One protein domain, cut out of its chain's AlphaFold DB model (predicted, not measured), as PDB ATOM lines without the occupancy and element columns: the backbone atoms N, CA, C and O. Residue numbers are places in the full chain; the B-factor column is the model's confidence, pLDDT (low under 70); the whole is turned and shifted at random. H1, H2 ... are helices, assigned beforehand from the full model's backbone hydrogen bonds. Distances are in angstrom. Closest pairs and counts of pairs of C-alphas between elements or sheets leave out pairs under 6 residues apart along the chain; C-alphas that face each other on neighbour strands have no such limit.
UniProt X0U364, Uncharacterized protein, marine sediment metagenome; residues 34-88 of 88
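Overview. This is residues 34 to 88 of the 88 residues of an uncharacterized protein of marine sediment metagenome (UniProt X0U364). A flat helical hairpin of H1 and H2, side by side, is joined at one end by a wide loop; at the other end the short H3 turns off steeply, and residues 81 to 88 stick out. The printed part has 55 residues with three named helices, H1, H2, H3 in order, and no named strand: all helix. It is loose, with a radius of gyration of the C-alphas of 13.4 A and spans of 39 by 29 by 9 A.

Along the chain. H1, residues 39 to 53, begins at C-alpha 39 (19.406, 81.448, 148.246) and is 21.3 A long. H2, residues 62 to 75, is 19.9 A long. H3, residues 79 to 87, is 12.6 A long and ends at C-alpha 87 (43.394, 67.376, 152.088).

Arrangement. H1 and H2 touch as a hairpin, opposite ways at a shallow tilt of 16 degrees; their closest C-alphas, Leu 41 and Ala 69, are 5.0 A apart. H2 and H3 are close but not clearly touching, with closest C-alphas Val 72 and Val 79 at 6.9 A. Their tilt is steep at 69 degrees, only just short of about perpendicular. H1 and H3 are apart. In H1, H2 and H3 every O i to N i+4 pair is within hydrogen-bond range.

Size, cuts and confidence. The farthest C-alphas, Gly 54 and Arg 88, are 40.0 A apart. The printed part has no cut, and no link is long. Residues 55 to 60 and 88 have pLDDT under 70.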
ATOM      1  N   ALA A  34      26.909  83.876 161.108       92.81
ATOM      2  CA  ALA A  34      25.764  84.260 161.942       92.81
ATOM      3  C   ALA A  34      24.444  84.391 161.158       92.81
ATOM      4  O   ALA A  34      23.368  84.194 161.718       92.81
ATOM      5  N   SER A  35      24.521  84.720 159.866       94.81
ATOM      6  CA  SER A  35      23.364  84.814 158.973       94.81
ATOM      7  C   SER A  35      23.647  84.059 157.668       94.81
ATOM      8  O   SER A  35      24.181  84.642 156.723       94.81
ATOM      9  N   PRO A  36      23.346  82.750 157.623       94.38
ATOM     10  CA  PRO A  36      23.532  81.931 156.430       94.38
ATOM     11  C   PRO A  36      22.684  82.400 155.241       94.38
ATOM     12  O   PRO A  36      21.481  82.643 155.380       94.38
ATOM     13  N   ASP A  37      23.279  82.455 154.046       93.50
ATOM     14  CA  ASP A  37      22.551  82.730 152.803       93.50
ATOM     15  C   ASP A  37      22.241  81.437 152.043       93.50
ATOM     16  O   ASP A  37      23.053  80.905 151.285       93.50
ATOM     17  N   PHE A  38      21.011  80.953 152.199       96.44
ATOM     18  CA  PHE A  38      20.541  79.737 151.538       96.44
ATOM     19  C   PHE A  38      19.953  79.966 150.141       96.44
ATOM     20  O   PHE A  38      19.392  79.033 149.567       96.44
ATOM     21  N   ARG A  39      20.019  81.176 149.563       96.31
ATOM     22  CA  ARG A  39      19.406  81.448 148.246       96.31
ATOM     23  C   ARG A  39      19.965  80.544 147.152       96.31
ATOM     24  O   ARG A  39      19.195  80.045 146.336       96.31
ATOM     25  N   HIS A  40      21.280  80.329 147.140       93.62
ATOM     26  CA  HIS A  40      21.913  79.448 146.160       93.62
ATOM     27  C   HIS A  40      21.530  77.983 146.393       93.62
ATOM     28  O   HIS A  40      21.044  77.347 145.467       93.62
ATOM     29  N   LEU A  41      21.614  77.496 147.640       96.12
ATOM     30  CA  LEU A  41      21.190  76.140 148.004       96.12
ATOM     31  C   LEU A  41      19.739  75.858 147.588       96.12
ATOM     32  O   LEU A  41      19.464  74.839 146.963       96.12
ATOM     33  N   LYS A  42      18.815  76.785 147.873       96.69
ATOM     34  CA  LYS A  42      17.405  76.664 147.472       96.69
ATOM     35  C   LYS A  42      17.251  76.526 145.958       96.69
ATOM     36  O   LYS A  42      16.496  75.670 145.513       96.69
ATOM     37  N   LYS A  43      17.975  77.332 145.173       94.56
ATOM     38  CA  LYS A  43      17.965  77.236 143.705       94.56
ATOM     39  C   LYS A  43      18.520  75.896 143.220       94.56
ATOM     40  O   LYS A  43      17.906  75.287 142.355       94.56
ATOM     41  N   THR A  44      19.628  75.428 143.789       93.00
ATOM     42  CA  THR A  44      20.244  74.144 143.422       93.00
ATOM     43  C   THR A  44      19.306  72.971 143.713       93.00
ATOM     44  O   THR A  44      19.117  72.112 142.856       93.00
ATOM     45  N   CYS A  45      18.649  72.964 144.878       93.81
ATOM     46  CA  CYS A  45      17.660  71.941 145.219       93.81
ATOM     47  C   CYS A  45      16.423  71.997 144.314       93.81
ATOM     48  O   CYS A  45      15.939  70.950 143.896       93.81
ATOM     49  N   GLN A  46      15.918  73.194 143.994       92.62
ATOM     50  CA  GLN A  46      14.775  73.336 143.090       92.62
ATOM     51  C   GLN A  46      15.113  72.821 141.688       92.62
ATOM     52  O   GLN A  46      14.365  72.025 141.139       92.62
ATOM     53  N   HIS A  47      16.281  73.191 141.160       89.94
ATOM     54  CA  HIS A  47      16.740  72.727 139.854       89.94
ATOM     55  C   HIS A  47      16.855  71.198 139.784       89.94
ATOM     56  O   HIS A  47      16.482  70.599 138.783       89.94
ATOM     57  N   TYR A  48      17.305  70.556 140.866       88.94
ATOM     58  CA  TYR A  48      17.331  69.096 140.962       88.94
ATOM     59  C   TYR A  48      15.928  68.471 140.873       88.94
ATOM     60  O   TYR A  48      15.735  67.487 140.161       88.94
ATOM     61  N   VAL A  49      14.942  69.043 141.573       90.19
ATOM     62  CA  VAL A  49      13.546  68.574 141.521       90.19
ATOM     63  C   VAL A  49      12.943  68.792 140.132       90.19
ATOM     64  O   VAL A  49      12.298  67.888 139.603       90.19
ATOM     65  N   ASP A  50      13.190  69.952 139.526       90.06
ATOM     66  CA  ASP A  50      12.685  70.290 138.193       90.06
ATOM     67  C   ASP A  50      13.275  69.351 137.125       90.06
ATOM     68  O   ASP A  50      12.546  68.845 136.273       90.06
ATOM     69  N   ALA A  51      14.572  69.032 137.217       86.75
ATOM     70  CA  ALA A  51      15.240  68.089 136.320       86.75
ATOM     71  C   ALA A  51      14.695  66.654 136.444       86.75
ATOM     72  O   ALA A  51      14.576  65.950 135.442       86.75
ATOM     73  N   LEU A  52      14.332  66.214 137.658       85.31
ATOM     74  CA  LEU A  52      13.663  64.923 137.865       85.31
ATOM     75  C   LEU A  52      12.264  64.893 137.240       85.31
ATOM     76  O   LEU A  52      11.858  63.864 136.706       85.31
ATOM     77  N   ALA A  53      11.530  66.004 137.314       85.69
ATOM     78  CA  ALA A  53      10.185  66.111 136.760       85.69
ATOM     79  C   ALA A  53      10.171  66.194 135.223       85.69
ATOM     80  O   ALA A  53       9.195  65.777 134.605       85.69
ATOM     81  N   GLY A  54      11.229  66.731 134.609       83.94
ATOM     82  CA  GLY A  54      11.332  66.938 133.162       83.94
ATOM     83  C   GLY A  54      11.905  65.772 132.349       83.94
ATOM     84  O   GLY A  54      12.136  65.953 131.161       83.94
ATOM     85  N   GLU A  55      12.189  64.613 132.956       66.62
ATOM     86  CA  GLU A  55      12.891  63.466 132.331       66.62
ATOM     87  C   GLU A  55      14.302  63.777 131.767       66.62
ATOM     88  O   GLU A  55      14.969  62.891 131.237       66.62
ATOM     89  N   GLU A  56      14.837  64.988 131.966       67.12
ATOM     90  CA  GLU A  56      16.217  65.382 131.619       67.12
ATOM     91  C   GLU A  56      17.262  64.862 132.625       67.12
ATOM     92  O   GLU A  56      18.423  65.288 132.635       67.12
ATOM     93  N   PHE A  57      16.862  63.934 133.499       63.50
ATOM     94  CA  PHE A  57      17.706  63.424 134.565       63.50
ATOM     95  C   PHE A  57      18.827  62.537 134.017       63.50
ATOM     96  O   PHE A  57      18.731  61.312 133.928       63.50
ATOM     97  N   THR A  58      19.939  63.174 133.682       61.19
ATOM     98  CA  THR A  58      21.216  62.505 133.469       61.19
ATOM     99  C   THR A  58      21.877  62.306 134.831       61.19
ATOM    100  O   THR A  58      21.945  63.234 135.639       61.19
ATOM    101  N   ASN A  59      22.314  61.075 135.117       62.88
ATOM    102  CA  ASN A  59      23.110  60.731 136.300       62.88
ATOM    103  C   ASN A  59      24.270  61.730 136.436       62.88
ATOM    104  O   ASN A  59      25.262  61.630 135.720       62.88
ATOM    105  N   GLY A  60      24.112  62.708 137.321       66.88
ATOM    106  CA  GLY A  60      25.049  63.808 137.507       66.88
ATOM    107  C   GLY A  60      25.336  64.032 138.982       66.88
ATOM    108  O   GLY A  60      24.578  63.590 139.852       66.88
ATOM    109  N   ASP A  61      26.421  64.750 139.255       84.44
ATOM    110  CA  ASP A  61      26.977  65.024 140.586       84.44
ATOM    111  C   ASP A  61      26.105  65.964 141.451       84.44
ATOM    112  O   ASP A  61      26.591  66.737 142.271       84.44
ATOM    113  N   TRP A  62      24.776  65.894 141.328       86.69
ATOM    114  CA  TRP A  62      23.799  66.699 142.067       86.69
ATOM    115  C   TRP A  62      23.998  66.649 143.577       86.69
ATOM    116  O   TRP A  62      23.870  67.665 144.255       86.69
ATOM    117  N   LYS A  63      24.354  65.474 144.109       88.81
ATOM    118  CA  LYS A  63      24.675  65.314 145.533       88.81
ATOM    119  C   LYS A  63      25.855  66.195 145.935       88.81
ATOM    120  O   LYS A  63      25.801  66.817 146.992       88.81
ATOM    121  N   GLN A  64      26.881  66.267 145.089       91.31
ATOM    122  CA  GLN A  64      28.045  67.113 145.313       91.31
ATOM    123  C   GLN A  64      27.670  68.593 145.211       91.31
ATOM    124  O   GLN A  64      27.978  69.342 146.127       91.31
ATOM    125  N   TYR A  65      26.912  69.011 144.194       91.00
ATOM    126  CA  TYR A  65      26.488  70.412 144.076       91.00
ATOM    127  C   TYR A  65      25.610  70.883 145.243       91.00
ATOM    128  O   TYR A  65      25.749  72.011 145.718       91.00
ATOM    129  N   ILE A  66      24.711  70.025 145.739       94.06
ATOM    130  CA  ILE A  66      23.896  70.321 146.925       94.06
ATOM    131  C   ILE A  66      24.786  70.410 148.169       94.06
ATOM    132  O   ILE A  66      24.637  71.341 148.961       94.06
ATOM    133  N   TYR A  67      25.716  69.467 148.331       94.56
ATOM    134  CA  TYR A  67      26.678  69.477 149.430       94.56
ATOM    135  C   TYR A  67      27.519  70.758 149.426       94.56
ATOM    136  O   TYR A  67      27.590  71.451 150.440       94.56
ATOM    137  N   GLU A  68      28.089  71.122 148.280       95.00
ATOM    138  CA  GLU A  68      28.913  72.317 148.136       95.00
ATOM    139  C   GLU A  68      28.119  73.586 148.458       95.00
ATOM    140  O   GLU A  68      28.560  74.422 149.252       95.00
ATOM    141  N   ALA A  69      26.904  73.709 147.913       95.81
ATOM    142  CA  ALA A  69      26.035  74.848 148.184       95.81
ATOM    143  C   ALA A  69      25.648  74.949 149.670       95.81
ATOM    144  O   ALA A  69      25.538  76.057 150.200       95.81
ATOM    145  N   ALA A  70      25.455  73.818 150.355       96.56
ATOM    146  CA  ALA A  70      25.132  73.789 151.778       96.56
ATOM    147  C   ALA A  70      26.322  74.212 152.647       96.56
ATOM    148  O   ALA A  70      26.166  75.047 153.539       96.56
ATOM    149  N   ILE A  71      27.514  73.687 152.359       96.62
ATOM    150  CA  ILE A  71      28.742  74.029 153.080       96.62
ATOM    151  C   ILE A  71      29.063  75.522 152.930       96.62
ATOM    152  O   ILE A  71      29.297  76.197 153.933       96.62
ATOM    153  N   VAL A  72      28.959  76.074 151.716       96.25
ATOM    154  CA  VAL A  72      29.157  77.515 151.473       96.25
ATOM    155  C   VAL A  72      28.116  78.367 152.195       96.25
ATOM    156  O   VAL A  72      28.455  79.421 152.729       96.25
ATOM    157  N   ALA A  73      26.853  77.937 152.229       96.75
ATOM    158  CA  ALA A  73      25.805  78.692 152.911       96.75
ATOM    159  C   ALA A  73      26.051  78.780 154.425       96.75
ATOM    160  O   ALA A  73      25.788  79.822 155.021       96.75
ATOM    161  N   ILE A  74      26.556  77.703 155.038       96.62
ATOM    162  CA  ILE A  74      26.760  77.614 156.489       96.62
ATOM    163  C   ILE A  74      28.079  78.258 156.921       96.62
ATOM    164  O   ILE A  74      28.106  78.920 157.953       96.62
ATOM    165  N   PHE A  75      29.162  78.080 156.165       95.38
ATOM    166  CA  PHE A  75      30.515  78.464 156.593       95.38
ATOM    167  C   PHE A  75      31.136  79.596 155.764       95.38
ATOM    168  O   PHE A  75      32.222  80.068 156.090       95.38
ATOM    169  N   GLY A  76      30.455  80.064 154.716       93.38
ATOM    170  CA  GLY A  76      31.009  81.019 153.758       93.38
ATOM    171  C   GLY A  76      31.874  80.343 152.689       93.38
ATOM    172  O   GLY A  76      32.083  79.135 152.701       93.38
ATOM    173  N   LYS A  77      32.364  81.125 151.720       91.50
ATOM    174  CA  LYS A  77      33.158  80.603 150.588       91.50
ATOM    175  C   LYS A  77      34.561  80.149 150.997       91.50
ATOM    176  O   LYS A  77      35.066  79.183 150.434       91.50
ATOM    177  N   ASP A  78      35.135  80.795 152.006       90.12
ATOM    178  CA  ASP A  78      36.508  80.560 152.472       90.12
ATOM    179  C   ASP A  78      36.668  79.194 153.171       90.12
ATOM    180  O   ASP A  78      37.778  78.725 153.417       90.12
ATOM    181  N   VAL A  79      35.557  78.502 153.454       92.94
ATOM    182  CA  VAL A  79      35.561  77.125 153.970       92.94
ATOM    183  C   VAL A  79      36.322  76.167 153.050       92.94
ATOM    184  O   VAL A  79      36.947  75.227 153.536       92.94
ATOM    185  N   TRP A  80      36.319  76.411 151.735       93.12
ATOM    186  CA  TRP A  80      37.031  75.561 150.783       93.12
ATOM    187  C   TRP A  80      38.541  75.697 150.898       93.12
ATOM    188  O   TRP A  80      39.235  74.693 150.772       93.12
ATOM    189  N   ASP A  81      39.053  76.890 151.200       91.06
ATOM    190  CA  ASP A  81      40.485  77.087 151.438       91.06
ATOM    191  C   ASP A  81      40.933  76.275 152.654       91.06
ATOM    192  O   ASP A  81      41.948  75.574 152.609       91.06
ATOM    193  N   TRP A  82      40.117  76.275 153.712       90.38
ATOM    194  CA  TRP A  82      40.356  75.437 154.880       90.38
ATOM    195  C   TRP A  82      40.277  73.940 154.560       90.38
ATOM    196  O   TRP A  82      41.206  73.208 154.896       90.38
ATOM    197  N   ILE A  83      39.222  73.473 153.882       89.38
ATOM    198  CA  ILE A  83      39.076  72.058 153.492       89.38
ATOM    199  C   ILE A  83      40.283  71.612 152.654       89.38
ATOM    200  O   ILE A  83      40.899  70.588 152.944       89.38
ATOM    201  N   ASN A  84      40.681  72.417 151.669       89.50
ATOM    202  CA  ASN A  84      41.821  72.130 150.802       89.50
ATOM    203  C   ASN A  84      43.146  72.092 151.572       89.50
ATOM    204  O   ASN A  84      44.011  71.287 151.240       89.50
ATOM    205  N   SER A  85      43.309  72.915 152.616       86.88
ATOM    206  CA  SER A  85      44.490  72.865 153.491       86.88
ATOM    207  C   SER A  85      44.604  71.573 154.308       86.88
ATOM    208  O   SER A  85      45.693  71.254 154.772       86.88
ATOM    209  N   LYS A  86      43.501  70.834 154.496       85.06
ATOM    210  CA  LYS A  86      43.463  69.571 155.253       85.06
ATOM    211  C   LYS A  86      43.566  68.324 154.374       85.06
ATOM    212  O   LYS A  86      43.833  67.249 154.893       85.06
ATOM    213  N   LEU A  87      43.317  68.464 153.071       81.00
ATOM    214  CA  LEU A  87      43.394  67.376 152.088       81.00
ATOM    215  C   LEU A  87      44.760  67.278 151.385       81.00
ATOM    216  O   LEU A  87      44.964  66.352 150.602       81.00
ATOM    217  N   ARG A  88      45.661  68.236 151.624       59.19
ATOM    218  CA  ARG A  88      47.056  68.221 151.160       59.19
ATOM    219  C   ARG A  88      47.961  67.585 152.202       59.19
ATOM    220  O   ARG A  88      48.917  66.912 151.767       59.19
TER     221      ARG A  88